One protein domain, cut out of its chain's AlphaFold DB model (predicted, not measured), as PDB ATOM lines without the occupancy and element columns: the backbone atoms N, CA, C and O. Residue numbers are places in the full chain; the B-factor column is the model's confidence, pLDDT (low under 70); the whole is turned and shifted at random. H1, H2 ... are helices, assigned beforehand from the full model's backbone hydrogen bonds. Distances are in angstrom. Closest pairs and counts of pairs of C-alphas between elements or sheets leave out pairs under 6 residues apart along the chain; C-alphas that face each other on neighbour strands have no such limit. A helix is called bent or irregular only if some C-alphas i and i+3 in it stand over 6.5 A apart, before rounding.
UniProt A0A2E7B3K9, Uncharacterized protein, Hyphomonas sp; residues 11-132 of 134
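AT A GLANCE: This is residues 11 to 132 of the 134 residues of an uncharacterized protein of Hyphomonas sp (UniProt A0A2E7B3K9). Picture an open string of helices along one long axis, with H3 in the middle and H6 crossing it; H1 and H2 make a V at one end, while H4 and H5 frame an open space at the other. After H6 a long link leads back to the short H7, which touches no helix. The printed part has 122 residues with seven named helices, H1 to H7 in chain order, and no named strand, and its class is all helix. It is only just compact, close to loose, with a radius of gyration of the C-alphas of 16.3 A and spans of 47 by 35 by 23 A.

IN THESE COORDINATES: Begin at Gln 11; residues 11 to 22 hold no named element. Find C-alpha 23 at (-34.906, 14.407, 19.544); from there H1 runs through residues 23 to 39, 24.4 A long. H2 follows at residues 43 to 50. Look for C-alpha 52 at (-47.137, 16.692, 29.035), where H3, residues 52 to 67, begins its 22.7 A. H4 takes residues 70 to 81, 16.5 A, and H5 residues 85 to 92. H6, residues 97 to 110, is 19.4 A long and only just irregular: C-alphas 101 and 104 are 6.7 A apart. H7, residues 127 to 130, ends at C-alpha 130, (-52.855, 27.735, 18.508).

HOW THE PARTS SIT: Look first at H1, which touches H2 with its residues 29 to 36 alone; the closest C-alphas, of Ser 36 and Tyr 43, are 5.1 A apart. These two run opposite ways at a steep tilt of 50 degrees. H2 and H3 meet only through their link. With its residues 56 to 63 alone H3 touches H6, closest at the C-alphas of Ser 60 and Tyr 103, 5.1 A; the steep tilt of 69 degrees is only just short of about perpendicular. H3 and H4 are close but not clearly touching, the closest C-alphas being Tyr 65 and Arg 73 at 7.4 A. H4 and H5 are likewise close but not clearly touching, with Leu 80 and Lys 88 closest at 7.1 A. H1 and H3 are apart. In H1 to H5 each O i to N i+4 pair is within hydrogen-bond range, in H6 8 of 10, and H7 is too short for such a pair.

THE WHOLE: The two farthest C-alphas, of Gly 40 and Arg 71, are 50.7 A apart. The printed part has no cut. The link from H6 to H7, 16 residues, is long; the other links between helices are tight. The mean pLDDT of the printed part is 83.0, and residues 111 to 132 are under 70.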
ATOM      1  N   GLN A  11     -41.255  21.514  16.066       79.88
ATOM      2  CA  GLN A  11     -42.335  22.258  15.414       79.88
ATOM      3  C   GLN A  11     -43.628  22.254  16.244       79.88
ATOM      4  O   GLN A  11     -44.437  23.157  16.095       79.88
ATOM      5  N   ALA A  12     -43.843  21.263  17.113       78.25
ATOM      6  CA  ALA A  12     -44.967  21.224  18.051       78.25
ATOM      7  C   ALA A  12     -44.646  21.847  19.423       78.25
ATOM      8  O   ALA A  12     -45.469  21.762  20.334       78.25
ATOM      9  N   GLY A  13     -43.450  22.420  19.596       80.88
ATOM     10  CA  GLY A  13     -42.947  22.921  20.875       80.88
ATOM     11  C   GLY A  13     -42.476  21.820  21.829       80.88
ATOM     12  O   GLY A  13     -42.283  22.071  23.019       80.88
ATOM     13  N   PHE A  14     -42.303  20.580  21.353       85.50
ATOM     14  CA  PHE A  14     -41.843  19.493  22.212       85.50
ATOM     15  C   PHE A  14     -40.317  19.485  22.318       85.50
ATOM     16  O   PHE A  14     -39.622  18.851  21.524       85.50
ATOM     17  N   GLN A  15     -39.812  20.178  23.334       88.19
ATOM     18  CA  GLN A  15     -38.389  20.288  23.631       88.19
ATOM     19  C   GLN A  15     -38.152  20.236  25.142       88.19
ATOM     20  O   GLN A  15     -38.992  20.659  25.941       88.19
ATOM     21  N   ASP A  16     -37.002  19.701  25.552       88.81
ATOM     22  CA  ASP A  16     -36.595  19.749  26.950       88.81
ATOM     23  C   ASP A  16     -36.210  21.174  27.378       88.81
ATOM     24  O   ASP A  16     -35.295  21.769  26.814       88.81
ATOM     25  N   ALA A  17     -36.866  21.716  28.407       87.25
ATOM     26  CA  ALA A  17     -36.619  23.091  28.849       87.25
ATOM     27  C   ALA A  17     -35.280  23.286  29.592       87.25
ATOM     28  O   ALA A  17     -34.793  24.418  29.677       87.25
ATOM     29  N   LEU A  18     -34.696  22.224  30.160       88.81
ATOM     30  CA  LEU A  18     -33.429  22.306  30.892       88.81
ATOM     31  C   LEU A  18     -32.238  22.208  29.932       88.81
ATOM     32  O   LEU A  18     -31.352  23.057  29.968       88.81
ATOM     33  N   ALA A  19     -32.210  21.165  29.107       85.31
ATOM     34  CA  ALA A  19     -31.068  20.801  28.277       85.31
ATOM     35  C   ALA A  19     -31.248  21.140  26.788       85.31
ATOM     36  O   ALA A  19     -30.289  21.041  26.029       85.31
ATOM     37  N   GLY A  20     -32.453  21.522  26.356       84.75
ATOM     38  CA  GLY A  20     -32.727  21.912  24.969       84.75
ATOM     39  C   GLY A  20     -32.840  20.744  23.986       84.75
ATOM     40  O   GLY A  20     -32.930  20.968  22.784       84.75
ATOM     41  N   PHE A  21     -32.849  19.491  24.447       86.75
ATOM     42  CA  PHE A  21     -32.937  18.334  23.552       86.75
ATOM     43  C   PHE A  21     -34.376  18.093  23.061       86.75
ATOM     44  O   PHE A  21     -35.272  17.819  23.861       86.75
ATOM     45  N   GLY A  22     -34.590  18.126  21.741       87.19
ATOM     46  CA  GLY A  22     -35.881  17.816  21.102       87.19
ATOM     47  C   GLY A  22     -36.010  16.393  20.538       87.19
ATOM     48  O   GLY A  22     -37.120  15.892  20.370       87.19
ATOM     49  N   MET A  23     -34.900  15.683  20.291       91.62
ATOM     50  CA  MET A  23     -34.906  14.407  19.544       91.62
ATOM     51  C   MET A  23     -35.815  13.327  20.154       91.62
ATOM     52  O   MET A  23     -36.628  12.719  19.456       91.62
ATOM     53  N   GLY A  24     -35.725  13.101  21.469       90.69
ATOM     54  CA  GLY A  24     -36.561  12.106  22.150       90.69
ATOM     55  C   GLY A  24     -38.052  12.453  22.103       90.69
ATOM     56  O   GLY A  24     -38.899  11.564  21.998       90.69
ATOM     57  N   TYR A  25     -38.375  13.745  22.128       91.94
ATOM     58  CA  TYR A  25     -39.739  14.226  21.979       91.94
ATOM     59  C   TYR A  25     -40.238  14.096  20.540       91.94
ATOM     60  O   TYR A  25     -41.383  13.690  20.348       91.94
ATOM     61  N   ALA A  26     -39.401  14.359  19.533       93.12
ATOM     62  CA  ALA A  26     -39.736  14.158  18.123       93.12
ATOM     63  C   ALA A  26     -40.100  12.698  17.824       93.12
ATOM     64  O   ALA A  26     -41.160  12.435  17.256       93.12
ATOM     65  N   LEU A  27     -39.297  11.745  18.305       95.31
ATOM     66  CA  LEU A  27     -39.573  10.317  18.129       95.31
ATOM     67  C   LEU A  27     -40.882   9.891  18.810       95.31
ATOM     68  O   LEU A  27     -41.730   9.253  18.186       95.31
ATOM     69  N   ARG A  28     -41.093  10.281  20.076       94.81
ATOM     70  CA  ARG A  28     -42.315   9.911  20.814       94.81
ATOM     71  C   ARG A  28     -43.560  10.575  20.238       94.81
ATOM     72  O   ARG A  28     -44.584   9.924  20.077       94.81
ATOM     73  N   SER A  29     -43.488  11.858  19.899       93.19
ATOM     74  CA  SER A  29     -44.612  12.571  19.280       93.19
ATOM     75  C   SER A  29     -44.960  12.015  17.896       93.19
ATOM     76  O   SER A  29     -46.146  11.929  17.585       93.19
ATOM     77  N   GLY A  30     -43.969  11.562  17.118       94.38
ATOM     78  CA  GLY A  30     -44.166  10.811  15.875       94.38
ATOM     79  C   GLY A  30     -44.884   9.478  16.092       94.38
ATOM     80  O   GLY A  30     -45.870   9.194  15.415       94.38
ATOM     81  N   GLN A  31     -44.463   8.700  17.093       97.25
ATOM     82  CA  GLN A  31     -45.133   7.450  17.466       97.25
ATOM     83  C   GLN A  31     -46.608   7.680  17.845       97.25
ATOM     84  O   GLN A  31     -47.486   6.954  17.381       97.25
ATOM     85  N   LEU A  32     -46.899   8.706  18.652       95.44
ATOM     86  CA  LEU A  32     -48.272   9.043  19.046       95.44
ATOM     87  C   LEU A  32     -49.110   9.544  17.862       95.44
ATOM     88  O   LEU A  32     -50.310   9.281  17.802       95.44
ATOM     89  N   ALA A  33     -48.494  10.242  16.905       93.50
ATOM     90  CA  ALA A  33     -49.167  10.669  15.681       93.50
ATOM     91  C   ALA A  33     -49.547   9.461  14.815       93.50
ATOM     92  O   ALA A  33     -50.694   9.361  14.384       93.50
ATOM     93  N   ALA A  34     -48.630   8.506  14.639       95.62
ATOM     94  CA  ALA A  34     -48.919   7.248  13.954       95.62
ATOM     95  C   ALA A  34     -50.037   6.462  14.662       95.62
ATOM     96  O   ALA A  34     -50.977   6.009  14.014       95.62
ATOM     97  N   GLN A  35     -49.996   6.371  15.996       95.62
ATOM     98  CA  GLN A  35     -51.050   5.724  16.781       95.62
ATOM     99  C   GLN A  35     -52.414   6.400  16.587       95.62
ATOM    100  O   GLN A  35     -53.419   5.709  16.419       95.62
ATOM    101  N   SER A  36     -52.460   7.735  16.585       93.38
ATOM    102  CA  SER A  36     -53.684   8.506  16.338       93.38
ATOM    103  C   SER A  36     -54.290   8.190  14.969       93.38
ATOM    104  O   SER A  36     -55.494   7.971  14.876       93.38
ATOM    105  N   ILE A  37     -53.456   8.089  13.929       93.44
ATOM    106  CA  ILE A  37     -53.898   7.762  12.565       93.44
ATOM    107  C   ILE A  37     -54.444   6.332  12.488       93.44
ATOM    108  O   ILE A  37     -55.506   6.115  11.916       93.44
ATOM    109  N   LEU A  38     -53.742   5.362  13.081       96.31
ATOM    110  CA  LEU A  38     -54.113   3.944  13.000       96.31
ATOM    111  C   LEU A  38     -55.370   3.598  13.808       96.31
ATOM    112  O   LEU A  38     -56.126   2.716  13.419       96.31
ATOM    113  N   THR A  39     -55.576   4.261  14.946       94.62
ATOM    114  CA  THR A  39     -56.665   3.931  15.886       94.62
ATOM    115  C   THR A  39     -57.847   4.895  15.819       94.62
ATOM    116  O   THR A  39     -58.870   4.647  16.450       94.62
ATOM    117  N   GLY A  40     -57.706   6.024  15.120       91.62
ATOM    118  CA  GLY A  40     -58.676   7.123  15.147       91.62
ATOM    119  C   GLY A  40     -58.715   7.894  16.475       91.62
ATOM    120  O   GLY A  40     -59.516   8.817  16.621       91.62
ATOM    121  N   ALA A  41     -57.867   7.553  17.452       90.81
ATOM    122  CA  ALA A  41     -57.800   8.265  18.722       90.81
ATOM    123  C   ALA A  41     -57.309   9.705  18.525       90.81
ATOM    124  O   ALA A  41     -56.426   9.974  17.710       90.81
ATOM    125  N   ALA A  42     -57.824  10.643  19.322       89.25
ATOM    126  CA  ALA A  42     -57.394  12.034  19.263       89.25
ATOM    127  C   ALA A  42     -55.918  12.171  19.676       89.25
ATOM    128  O   ALA A  42     -55.559  11.927  20.832       89.25
ATOM    129  N   TYR A  43     -55.069  12.625  18.745       88.38
ATOM    130  CA  TYR A  43     -53.649  12.897  18.999       88.38
ATOM    131  C   TYR A  43     -53.436  13.786  20.226       88.38
ATOM    132  O   TYR A  43     -52.504  13.582  21.002       88.38
ATOM    133  N   GLU A  44     -54.331  14.757  20.419       86.25
ATOM    134  CA  GLU A  44     -54.286  15.672  21.548       86.25
ATOM    135  C   GLU A  44     -54.331  14.955  22.899       86.25
ATOM    136  O   GLU A  44     -53.512  15.217  23.779       86.25
ATOM    137  N   THR A  45     -55.247  14.003  23.040       88.88
ATOM    138  CA  THR A  45     -55.387  13.197  24.251       88.88
ATOM    139  C   THR A  45     -54.139  12.351  24.493       88.88
ATOM    140  O   THR A  45     -53.661  12.269  25.625       88.88
ATOM    141  N   LEU A  46     -53.569  11.772  23.429       91.38
ATOM    142  CA  LEU A  46     -52.375  10.931  23.507       91.38
ATOM    143  C   LEU A  46     -51.147  11.716  23.988       91.38
ATOM    144  O   LEU A  46     -50.514  11.331  24.972       91.38
ATOM    145  N   TRP A  47     -50.826  12.853  23.360       90.69
ATOM    146  CA  TRP A  47     -49.644  13.623  23.765       90.69
ATOM    147  C   TRP A  47     -49.836  14.305  25.126       90.69
ATOM    148  O   TRP A  47     -48.882  14.383  25.907       90.69
ATOM    149  N   ARG A  48     -51.058  14.755  25.462       89.75
ATOM    150  CA  ARG A  48     -51.348  15.325  26.790       89.75
ATOM    151  C   ARG A  48     -51.155  14.295  27.902       89.75
ATOM    152  O   ARG A  48     -50.765  14.681  29.003       89.75
ATOM    153  N   ARG A  49     -51.410  13.014  27.630       91.94
ATOM    154  CA  ARG A  49     -51.161  11.916  28.571       91.94
ATOM    155  C   ARG A  49     -49.668  11.598  28.681       91.94
ATOM    156  O   ARG A  49     -49.150  11.535  29.793       91.94
ATOM    157  N   ASP A  50     -48.978  11.462  27.549       90.69
ATOM    158  CA  ASP A  50     -47.652  10.825  27.520       90.69
ATOM    159  C   ASP A  50     -46.480  11.823  27.531       90.69
ATOM    160  O   ASP A  50     -45.445  11.557  28.143       90.69
ATOM    161  N   LEU A  51     -46.627  12.992  26.897       91.12
ATOM    162  CA  LEU A  51     -45.555  13.991  26.775       91.12
ATOM    163  C   LEU A  51     -45.684  15.129  27.787       91.12
ATOM    164  O   LEU A  51     -44.676  15.595  28.319       91.12
ATOM    165  N   ARG A  52     -46.908  15.565  28.108       90.25
ATOM    166  CA  ARG A  52     -47.137  16.692  29.035       90.25
ATOM    167  C   ARG A  52     -46.446  16.519  30.394       90.25
ATOM    168  O   ARG A  52     -45.849  17.492  30.853       90.25
ATOM    169  N   PRO A  53     -46.472  15.344  31.058       91.06
ATOM    170  CA  PRO A  53     -45.779  15.176  32.338       91.06
ATOM    171  C   PRO A  53     -44.262  15.371  32.222       91.06
ATOM    172  O   PRO A  53     -43.634  15.910  33.135       91.06
ATOM    173  N   MET A  54     -43.675  14.969  31.094       90.44
ATOM    174  CA  MET A  54     -42.244  15.116  30.831       90.44
ATOM    175  C   MET A  54     -41.868  16.569  30.545       90.44
ATOM    176  O   MET A  54     -40.937  17.080  31.159       90.44
ATOM    177  N   LEU A  55     -42.650  17.262  29.711       89.50
ATOM    178  CA  LEU A  55     -42.454  18.688  29.425       89.50
ATOM    179  C   LEU A  55     -42.509  19.522  30.713       89.50
ATOM    180  O   LEU A  55     -41.635  20.344  30.977       89.50
ATOM    181  N   ARG A  56     -43.495  19.244  31.577       90.12
ATOM    182  CA  ARG A  56     -43.600  19.869  32.907       90.12
ATOM    183  C   ARG A  56     -42.381  19.588  33.777       90.12
ATOM    184  O   ARG A  56     -41.898  20.488  34.454       90.12
ATOM    185  N   THR A  57     -41.882  18.355  33.742       91.81
ATOM    186  CA  THR A  57     -40.682  17.959  34.484       91.81
ATOM    187  C   THR A  57     -39.455  18.729  34.001       91.81
ATOM    188  O   THR A  57     -38.711  19.233  34.834       91.81
ATOM    189  N   GLY A  58     -39.289  18.912  32.688       90.31
ATOM    190  CA  GLY A  58     -38.229  19.747  32.118       90.31
ATOM    191  C   GLY A  58     -38.288  21.194  32.617       90.31
ATOM    192  O   GLY A  58     -37.275  21.730  33.064       90.31
ATOM    193  N   ILE A  59     -39.479  21.807  32.627       90.00
ATOM    194  CA  ILE A  59     -39.687  23.178  33.139       90.00
ATOM    195  C   ILE A  59     -39.323  23.270  34.629       90.00
ATOM    196  O   ILE A  59     -38.599  24.180  35.041       90.00
ATOM    197  N   SER A  60     -39.770  22.312  35.442       91.50
ATOM    198  CA  SER A  60     -39.428  22.259  36.867       91.50
ATOM    199  C   SER A  60     -37.927  22.072  37.089       91.50
ATOM    200  O   SER A  60     -37.339  22.770  37.913       91.50
ATOM    201  N   ASN A  61     -37.289  21.184  36.326       92.19
ATOM    202  CA  ASN A  61     -35.850  20.943  36.401       92.19
ATOM    203  C   ASN A  61     -35.051  22.198  36.026       92.19
ATOM    204  O   ASN A  61     -34.093  22.533  36.723       92.19
ATOM    205  N   ARG A  62     -35.480  22.932  34.991       90.81
ATOM    206  CA  ARG A  62     -34.899  24.229  34.622       90.81
ATOM    207  C   ARG A  62     -34.990  25.229  35.770       90.81
ATOM    208  O   ARG A  62     -33.982  25.820  36.144       90.81
ATOM    209  N   CYS A  63     -36.172  25.383  36.365       91.19
ATOM    210  CA  CYS A  63     -36.372  26.318  37.471       91.19
ATOM    211  C   CYS A  63     -35.481  25.979  38.677       91.19
ATOM    212  O   CYS A  63     -34.837  26.865  39.237       91.19
ATOM    213  N   LEU A  64     -35.386  24.697  39.042       91.75
ATOM    214  CA  LEU A  64     -34.500  24.240  40.117       91.75
ATOM    215  C   LEU A  64     -33.026  24.500  39.795       91.75
ATOM    216  O   LEU A  64     -32.269  24.886  40.682       91.75
ATOM    217  N   TYR A  65     -32.618  24.315  38.539       91.00
ATOM    218  CA  TYR A  65     -31.251  24.586  38.102       91.00
ATOM    219  C   TYR A  65     -30.906  26.083  38.151       91.00
ATOM    220  O   TYR A  65     -29.812  26.442  38.586       91.00
ATOM    221  N   GLU A  66     -31.835  26.958  37.760       90.12
ATOM    222  CA  GLU A  66     -31.672  28.417  37.851       90.12
ATOM    223  C   GLU A  66     -31.663  28.915  39.305       90.12
ATOM    224  O   GLU A  66     -30.943  29.855  39.632       90.12
ATOM    225  N   LEU A  67     -32.436  28.278  40.191       90.88
ATOM    226  CA  LEU A  67     -32.436  28.557  41.631       90.88
ATOM    227  C   LEU A  67     -31.193  28.019  42.349       90.88
ATOM    228  O   LEU A  67     -30.857  28.482  43.440       90.88
ATOM    229  N   ALA A  68     -30.519  27.025  41.775       91.94
ATOM    230  CA  ALA A  68     -29.358  26.408  42.387       91.94
ATOM    231  C   ALA A  68     -28.139  27.339  42.340       91.94
ATOM    232  O   ALA A  68     -27.633  27.708  41.278       91.94
ATOM    233  N   ASN A  69     -27.587  27.626  43.518       92.56
ATOM    234  CA  ASN A  69     -26.311  28.321  43.643       92.56
ATOM    235  C   ASN A  69     -25.165  27.518  43.009       92.56
ATOM    236  O   ASN A  69     -25.208  26.291  42.884       92.56
ATOM    237  N   GLU A  70     -24.072  28.205  42.685       93.12
ATOM    238  CA  GLU A  70     -22.929  27.618  41.981       93.12
ATOM    239  C   GLU A  70     -22.325  26.396  42.697       93.12
ATOM    240  O   GLU A  70     -21.991  25.400  42.054       93.12
ATOM    241  N   ARG A  71     -22.266  26.429  44.036       92.56
ATOM    242  CA  ARG A  71     -21.804  25.302  44.864       92.56
ATOM    243  C   ARG A  71     -22.677  24.060  44.684       92.56
ATOM    244  O   ARG A  71     -22.147  22.960  44.554       92.56
ATOM    245  N   LEU A  72     -23.999  24.238  44.644       90.94
ATOM    246  CA  LEU A  72     -24.954  23.143  44.475       90.94
ATOM    247  C   LEU A  72     -24.866  22.552  43.066       90.94
ATOM    248  O   LEU A  72     -24.845  21.333  42.920       90.94
ATOM    249  N   ARG A  73     -24.733  23.402  42.039       91.62
ATOM    250  CA  ARG A  73     -24.531  22.954  40.651       91.62
ATOM    251  C   ARG A  73     -23.243  22.147  40.509       91.62
ATOM    252  O   ARG A  73     -23.279  21.042  39.979       91.62
ATOM    253  N   ARG A  74     -22.124  22.644  41.054       93.00
ATOM    254  CA  ARG A  74     -20.840  21.919  41.066       93.00
ATOM    255  C   ARG A  74     -20.943  20.586  41.799       93.00
ATOM    256  O   ARG A  74     -20.468  19.575  41.293       93.00
ATOM    257  N   TRP A  75     -21.591  20.563  42.962       91.62
ATOM    258  CA  TRP A  75     -21.823  19.323  43.700       91.62
ATOM    259  C   TRP A  75     -22.661  18.320  42.895       91.62
ATOM    260  O   TRP A  75     -22.290  17.150  42.809       91.62
ATOM    261  N   ALA A  76     -23.745  18.770  42.257       89.06
ATOM    262  CA  ALA A  76     -24.607  17.921  41.443       89.06
ATOM    263  C   ALA A  76     -23.862  17.345  40.227       89.06
ATOM    264  O   ALA A  76     -23.950  16.143  39.974       89.06
ATOM    265  N   LEU A  77     -23.071  18.168  39.530       89.50
ATOM    266  CA  LEU A  77     -22.230  17.739  38.408       89.50
ATOM    267  C   LEU A  77     -21.156  16.735  38.852       89.50
ATOM    268  O   LEU A  77     -21.012  15.681  38.236       89.50
ATOM    269  N   ASN A  78     -20.478  17.002  39.971       91.12
ATOM    270  CA  ASN A  78     -19.506  16.076  40.558       91.12
ATOM    271  C   ASN A  78     -20.148  14.763  41.017       91.12
ATOM    272  O   ASN A  78     -19.499  13.720  41.037       91.12
ATOM    273  N   ARG A  79     -21.421  14.783  41.425       88.12
ATOM    274  CA  ARG A  79     -22.147  13.556  41.757       88.12
ATOM    275  C   ARG A  79     -22.513  12.778  40.496       88.12
ATOM    276  O   ARG A  79     -22.382  11.556  40.503       88.12
ATOM    277  N   LEU A  80     -22.933  13.468  39.434       88.19
ATOM    278  CA  LEU A  80     -23.213  12.853  38.136       88.19
ATOM    279  C   LEU A  80     -21.970  12.182  37.546       88.19
ATOM    280  O   LEU A  80     -22.076  11.044  37.111       88.19
ATOM    281  N   SER A  81     -20.800  12.827  37.598       88.69
ATOM    282  CA  SER A  81     -19.554  12.273  37.039       88.69
ATOM    283  C   SER A  81     -19.052  11.017  37.758       88.69
ATOM    284  O   SER A  81     -18.309  10.229  37.184       88.69
ATOM    285  N   ARG A  82     -19.467  10.808  39.012       87.88
ATOM    286  CA  ARG A  82     -19.064   9.663  39.847       87.88
ATOM    287  C   ARG A  82     -20.076   8.518  39.843       87.88
ATOM    288  O   ARG A  82     -19.905   7.557  40.588       87.88
ATOM    289  N   THR A  83     -21.162   8.633  39.085       86.44
ATOM    290  CA  THR A  83     -22.234   7.630  39.028       86.44
ATOM    291  C   THR A  83     -22.598   7.319  37.581       86.44
ATOM    292  O   THR A  83     -22.150   8.001  36.666       86.44
ATOM    293  N   ASP A  84     -23.424   6.294  37.364       89.62
ATOM    294  CA  ASP A  84     -24.042   6.057  36.060       89.62
ATOM    295  C   ASP A  84     -24.930   7.257  35.690       89.62
ATOM    296  O   ASP A  84     -26.064   7.411  36.172       89.62
ATOM    297  N   ALA A  85     -24.373   8.134  34.852       84.12
ATOM    298  CA  ALA A  85     -25.012   9.360  34.412       84.12
ATOM    299  C   ALA A  85     -26.326   9.072  33.679       84.12
ATOM    300  O   ALA A  85     -27.301   9.791  33.893       84.12
ATOM    301  N   GLY A  86     -26.395   7.994  32.890       85.50
ATOM    302  CA  GLY A  86     -27.602   7.600  32.168       85.50
ATOM    303  C   GLY A  86     -28.741   7.261  33.126       85.50
ATOM    304  O   GLY A  86     -29.839   7.812  33.018       85.50
ATOM    305  N   ARG A  87     -28.469   6.428  34.136       87.38
ATOM    306  CA  ARG A  87     -29.468   6.064  35.152       87.38
ATOM    307  C   ARG A  87     -29.899   7.259  36.003       87.38
ATOM    308  O   ARG A  87     -31.087   7.406  36.307       87.38
ATOM    309  N   LYS A  88     -28.958   8.122  36.399       86.00
ATOM    310  CA  LYS A  88     -29.254   9.310  37.216       86.00
ATOM    311  C   LYS A  88     -30.047  10.363  36.450       86.00
ATOM    312  O   LYS A  88     -31.052  10.836  36.979       86.00
ATOM    313  N   LEU A  89     -29.647  10.678  35.220       85.06
ATOM    314  CA  LEU A  89     -30.397  11.577  34.344       85.06
ATOM    315  C   LEU A  89     -31.779  10.996  34.049       85.06
ATOM    316  O   LEU A  89     -32.776  11.690  34.215       85.06
ATOM    317  N   GLY A  90     -31.867   9.700  33.739       86.75
ATOM    318  CA  GLY A  90     -33.144   9.018  33.543       86.75
ATOM    319  C   GLY A  90     -34.089   9.173  34.736       86.75
ATOM    320  O   GLY A  90     -35.271   9.434  34.547       86.75
ATOM    321  N   SER A  91     -33.585   9.087  35.971       85.69
ATOM    322  CA  SER A  91     -34.395   9.340  37.169       85.69
ATOM    323  C   SER A  91     -34.791  10.809  37.345       85.69
ATOM    324  O   SER A  91     -35.857  11.066  37.893       85.69
ATOM    325  N   LEU A  92     -33.952  11.755  36.922       85.12
ATOM    326  CA  LEU A  92     -34.206  13.197  37.030       85.12
ATOM    327  C   LEU A  92     -35.271  13.678  36.030       85.12
ATOM    328  O   LEU A  92     -36.054  14.573  36.337       85.12
ATOM    329  N   TYR A  93     -35.330  13.062  34.850       85.50
ATOM    330  CA  TYR A  93     -36.334  13.366  33.826       85.50
ATOM    331  C   TYR A  93     -37.646  12.581  33.993       85.50
ATOM    332  O   TYR A  93     -38.578  12.763  33.208       85.50
ATOM    333  N   ARG A  94     -37.759  11.718  35.013       88.62
ATOM    334  CA  ARG A  94     -39.023  11.044  35.337       88.62
ATOM    335  C   ARG A  94     -39.946  11.988  36.113       88.62
ATOM    336  O   ARG A  94     -39.502  12.588  37.093       88.62
ATOM    337  N   PRO A  95     -41.234  12.090  35.733       86.69
ATOM    338  CA  PRO A  95     -42.213  12.835  36.513       86.69
ATOM    339  C   PRO A  95     -42.250  12.328  37.956       86.69
ATOM    340  O   PRO A  95     -42.431  11.135  38.196       86.69
ATOM    341  N   SER A  96     -42.067  13.236  38.908       89.81
ATOM    342  CA  SER A  96     -42.073  12.952  40.341       89.81
ATOM    343  C   SER A  96     -42.997  13.936  41.056       89.81
ATOM    344  O   SER A  96     -43.313  14.999  40.520       89.81
ATOM    345  N   LEU A  97     -43.415  13.610  42.280       87.38
ATOM    346  CA  LEU A  97     -44.261  14.507  43.076       87.38
ATOM    347  C   LEU A  97     -43.587  15.868  43.300       87.38
ATOM    348  O   LEU A  97     -44.234  16.903  43.186       87.38
ATOM    349  N   LEU A  98     -42.269  15.879  43.522       86.50
ATOM    350  CA  LEU A  98     -41.506  17.116  43.665       86.50
ATOM    351  C   LEU A  98     -41.573  17.967  42.392       86.50
ATOM    352  O   LEU A  98     -41.879  19.154  42.461       86.50
ATOM    353  N   THR A  99     -41.322  17.374  41.220       87.19
ATOM    354  CA  THR A  99     -41.340  18.131  39.960       87.19
ATOM    355  C   THR A  99     -42.747  18.608  39.605       87.19
ATOM    356  O   THR A  99     -42.886  19.676  39.012       87.19
ATOM    357  N   GLN A 100     -43.792  17.895  40.029       89.00
ATOM    358  CA  GLN A 100     -45.182  18.340  39.907       89.00
ATOM    359  C   GLN A 100     -45.523  19.505  40.849       89.00
ATOM    360  O   GLN A 100     -46.208  20.432  40.421       89.00
ATOM    361  N   LEU A 101     -45.025  19.498  42.090       90.00
ATOM    362  CA  LEU A 101     -45.234  20.582  43.060       90.00
ATOM    363  C   LEU A 101     -44.456  21.853  42.709       90.00
ATOM    364  O   LEU A 101     -44.945  22.959  42.918       90.00
ATOM    365  N   VAL A 102     -43.255  21.706  42.144       91.00
ATOM    366  CA  VAL A 102     -42.433  22.838  41.689       91.00
ATOM    367  C   VAL A 102     -42.996  23.459  40.409       91.00
ATOM    368  O   VAL A 102     -42.837  24.659  40.193       91.00
ATOM    369  N   TYR A 103     -43.692  22.680  39.577       90.00
ATOM    370  CA  TYR A 103     -44.216  23.133  38.288       90.00
ATOM    371  C   TYR A 103     -45.036  24.439  38.325       90.00
ATOM    372  O   TYR A 103     -44.760  25.290  37.484       90.00
ATOM    373  N   PRO A 104     -46.013  24.667  39.229       87.62
ATOM    374  CA  PRO A 104     -46.747  25.936  39.270       87.62
ATOM    375  C   PRO A 104     -45.830  27.146  39.495       87.62
ATOM    376  O   PRO A 104     -45.961  28.152  38.798       87.62
ATOM    377  N   VAL A 105     -44.854  27.028  40.402       89.00
ATOM    378  CA  VAL A 105     -43.859  28.080  40.660       89.00
ATOM    379  C   VAL A 105     -42.950  28.256  39.448       89.00
ATOM    380  O   VAL A 105     -42.716  29.377  39.004       89.00
ATOM    381  N   ALA A 106     -42.480  27.148  38.873       87.88
ATOM    382  CA  ALA A 106     -41.629  27.153  37.693       87.88
ATOM    383  C   ALA A 106     -42.326  27.799  36.491       87.88
ATOM    384  O   ALA A 106     -41.730  28.646  35.836       87.88
ATOM    385  N   ARG A 107     -43.600  27.471  36.238       85.19
ATOM    386  CA  ARG A 107     -44.425  28.068  35.180       85.19
ATOM    387  C   ARG A 107     -44.595  29.566  35.387       85.19
ATOM    388  O   ARG A 107     -44.463  30.315  34.431       85.19
ATOM    389  N   TRP A 108     -44.863  30.007  36.613       83.12
ATOM    390  CA  TRP A 108     -44.989  31.433  36.909       83.12
ATOM    391  C   TRP A 108     -43.671  32.185  36.672       83.12
ATOM    392  O   TRP A 108     -43.658  33.244  36.048       83.12
ATOM    393  N   ARG A 109     -42.548  31.612  37.114       82.31
ATOM    394  CA  ARG A 109     -41.227  32.249  37.041       82.31
ATOM    395  C   ARG A 109     -40.640  32.254  35.627       82.31
ATOM    396  O   ARG A 109     -40.076  33.256  35.200       82.31
ATOM    397  N   LEU A 110     -40.788  31.140  34.911       76.44
ATOM    398  CA  LEU A 110     -40.282  30.942  33.550       76.44
ATOM    399  C   LEU A 110     -41.284  31.367  32.475       76.44
ATOM    400  O   LEU A 110     -40.904  31.445  31.313       76.44
ATOM    401  N   GLY A 111     -42.536  31.669  32.827       65.44
ATOM    402  CA  GLY A 111     -43.592  32.009  31.868       65.44
ATOM    403  C   GLY A 111     -43.247  33.194  30.964       65.44
ATOM    404  O   GLY A 111     -43.627  33.198  29.803       65.44
ATOM    405  N   LYS A 112     -42.440  34.148  31.448       55.69
ATOM    406  CA  LYS A 112     -41.945  35.274  30.635       55.69
ATOM    407  C   LYS A 112     -40.818  34.896  29.664       55.69
ATOM    408  O   LYS A 112     -40.672  35.559  28.653       55.69
ATOM    409  N   ALA A 113     -40.027  33.866  29.976       55.38
ATOM    410  CA  ALA A 113     -38.919  33.386  29.142       55.38
ATOM    411  C   ALA A 113     -39.341  32.255  28.186       55.38
ATOM    412  O   ALA A 113     -38.674  32.005  27.189       55.38
ATOM    413  N   LEU A 114     -40.440  31.566  28.506       54.06
ATOM    414  CA  LEU A 114     -41.141  30.633  27.621       54.06
ATOM    415  C   LEU A 114     -42.087  31.361  26.652       54.06
ATOM    416  O   LEU A 114     -42.575  30.742  25.710       54.06
ATOM    417  N   ASN A 115     -42.341  32.652  26.882       51.84
ATOM    418  CA  ASN A 115     -42.940  33.533  25.893       51.84
ATOM    419  C   ASN A 115     -41.886  33.871  24.847       51.84
ATOM    420  O   ASN A 115     -40.897  34.543  25.136       51.84
ATOM    421  N   ASP A 116     -42.120  33.408  23.628       51.47
ATOM    422  CA  ASP A 116     -41.433  33.947  22.468       51.47
ATOM    423  C   ASP A 116     -41.758  35.456  22.386       51.47
ATOM    424  O   ASP A 116     -42.935  35.813  22.462       51.47
ATOM    425  N   PRO A 117     -40.775  36.367  22.279       49.72
ATOM    426  CA  PRO A 117     -41.043  37.797  22.108       49.72
ATOM    427  C   PRO A 117     -41.836  38.120  20.829       49.72
ATOM    428  O   PRO A 117     -42.325  39.237  20.701       49.72
ATOM    429  N   SER A 118     -41.988  37.160  19.908       47.16
ATOM    430  CA  SER A 118     -42.887  37.236  18.747       47.16
ATOM    431  C   SER A 118     -44.323  36.746  19.017       47.16
ATOM    432  O   SER A 118     -45.100  36.550  18.083       47.16
ATOM    433  N   CYS A 119     -44.665  36.480  20.282       56.59
ATOM    434  CA  CYS A 119     -45.952  35.945  20.706       56.59
ATOM    435  C   CYS A 119     -46.701  36.939  21.603       56.59
ATOM    436  O   CYS A 119     -46.506  37.017  22.816       56.59
ATOM    437  N   ASP A 120     -47.607  37.672  20.975       54.59
ATOM    438  CA  ASP A 120     -48.361  38.778  21.560       54.59
ATOM    439  C   ASP A 120     -49.618  38.285  22.304       54.59
ATOM    440  O   ASP A 120     -50.292  39.063  22.970       54.59
ATOM    441  N   HIS A 121     -49.944  36.986  22.195       57.09
ATOM    442  CA  HIS A 121     -51.149  36.292  22.705       57.09
ATOM    443  C   HIS A 121     -52.508  36.864  22.259       57.09
ATOM    444  O   HIS A 121     -53.514  36.160  22.332       57.09
ATOM    445  N   GLU A 122     -52.546  38.073  21.711       46.19
ATOM    446  CA  GLU A 122     -53.698  38.673  21.049       46.19
ATOM    447  C   GLU A 122     -53.686  38.279  19.566       46.19
ATOM    448  O   GLU A 122     -52.806  38.669  18.806       46.19
ATOM    449  N   ASN A 123     -54.629  37.426  19.149       50.34
ATOM    450  CA  ASN A 123     -54.704  36.879  17.784       50.34
ATOM    451  C   ASN A 123     -53.408  36.194  17.269       50.34
ATOM    452  O   ASN A 123     -53.180  36.112  16.061       50.34
ATOM    453  N   CYS A 124     -52.579  35.635  18.160       58.19
ATOM    454  CA  CYS A 124     -51.344  34.948  17.762       58.19
ATOM    455  C   CYS A 124     -51.631  33.626  17.034       58.19
ATOM    456  O   CYS A 124     -52.256  32.711  17.575       58.19
ATOM    457  N   THR A 125     -51.099  33.488  15.819       54.00
ATOM    458  CA  THR A 125     -51.111  32.239  15.034       54.00
ATOM    459  C   THR A 125     -49.892  31.356  15.296       54.00
ATOM    460  O   THR A 125     -49.709  30.325  14.651       54.00
ATOM    461  N   CYS A 126     -49.056  31.742  16.255       58.91
ATOM    462  CA  CYS A 126     -47.913  30.965  16.691       58.91
ATOM    463  C   CYS A 126     -48.339  29.576  17.191       58.91
ATOM    464  O   CYS A 126     -49.394  29.396  17.809       58.91
ATOM    465  N   VAL A 127     -47.463  28.595  16.961       52.31
ATOM    466  CA  VAL A 127     -47.666  27.183  17.328       52.31
ATOM    467  C   VAL A 127     -48.112  27.037  18.790       52.31
ATOM    468  O   VAL A 127     -48.973  26.217  19.094       52.31
ATOM    469  N   TRP A 128     -47.581  27.856  19.698       57.47
ATOM    470  CA  TRP A 128     -47.851  27.782  21.136       57.47
ATOM    471  C   TRP A 128     -49.274  28.229  21.521       57.47
ATOM    472  O   TRP A 128     -49.947  27.519  22.277       57.47
ATOM    473  N   CYS A 129     -49.769  29.344  20.966       59.81
ATOM    474  CA  CYS A 129     -51.129  29.844  21.217       59.81
ATOM    475  C   CYS A 129     -52.191  29.018  20.491       59.81
ATOM    476  O   CYS A 129     -53.226  28.706  21.075       59.81
ATOM    477  N   GLN A 130     -51.921  28.583  19.255       52.59
ATOM    478  CA  GLN A 130     -52.855  27.735  18.508       52.59
ATOM    479  C   GLN A 130     -53.040  26.344  19.137       52.59
ATOM    480  O   GLN A 130     -54.078  25.716  18.940       52.59
ATOM    481  N   HIS A 131     -52.053  25.844  19.892       56.94
ATOM    482  CA  HIS A 131     -52.067  24.484  20.444       56.94
ATOM    483  C   HIS A 131     -52.312  24.420  21.964       56.94
ATOM    484  O   HIS A 131     -52.211  23.342  22.557       56.94
ATOM    485  N   GLY A 132     -52.688  25.538  22.596       43.78
ATOM    486  CA  GLY A 132     -53.236  25.548  23.956       43.78
ATOM    487  C   GLY A 132     -52.238  25.180  25.058       43.78
ATOM    488  O   GLY A 132     -52.596  24.461  25.997       43.78
TER     489      GLY A 132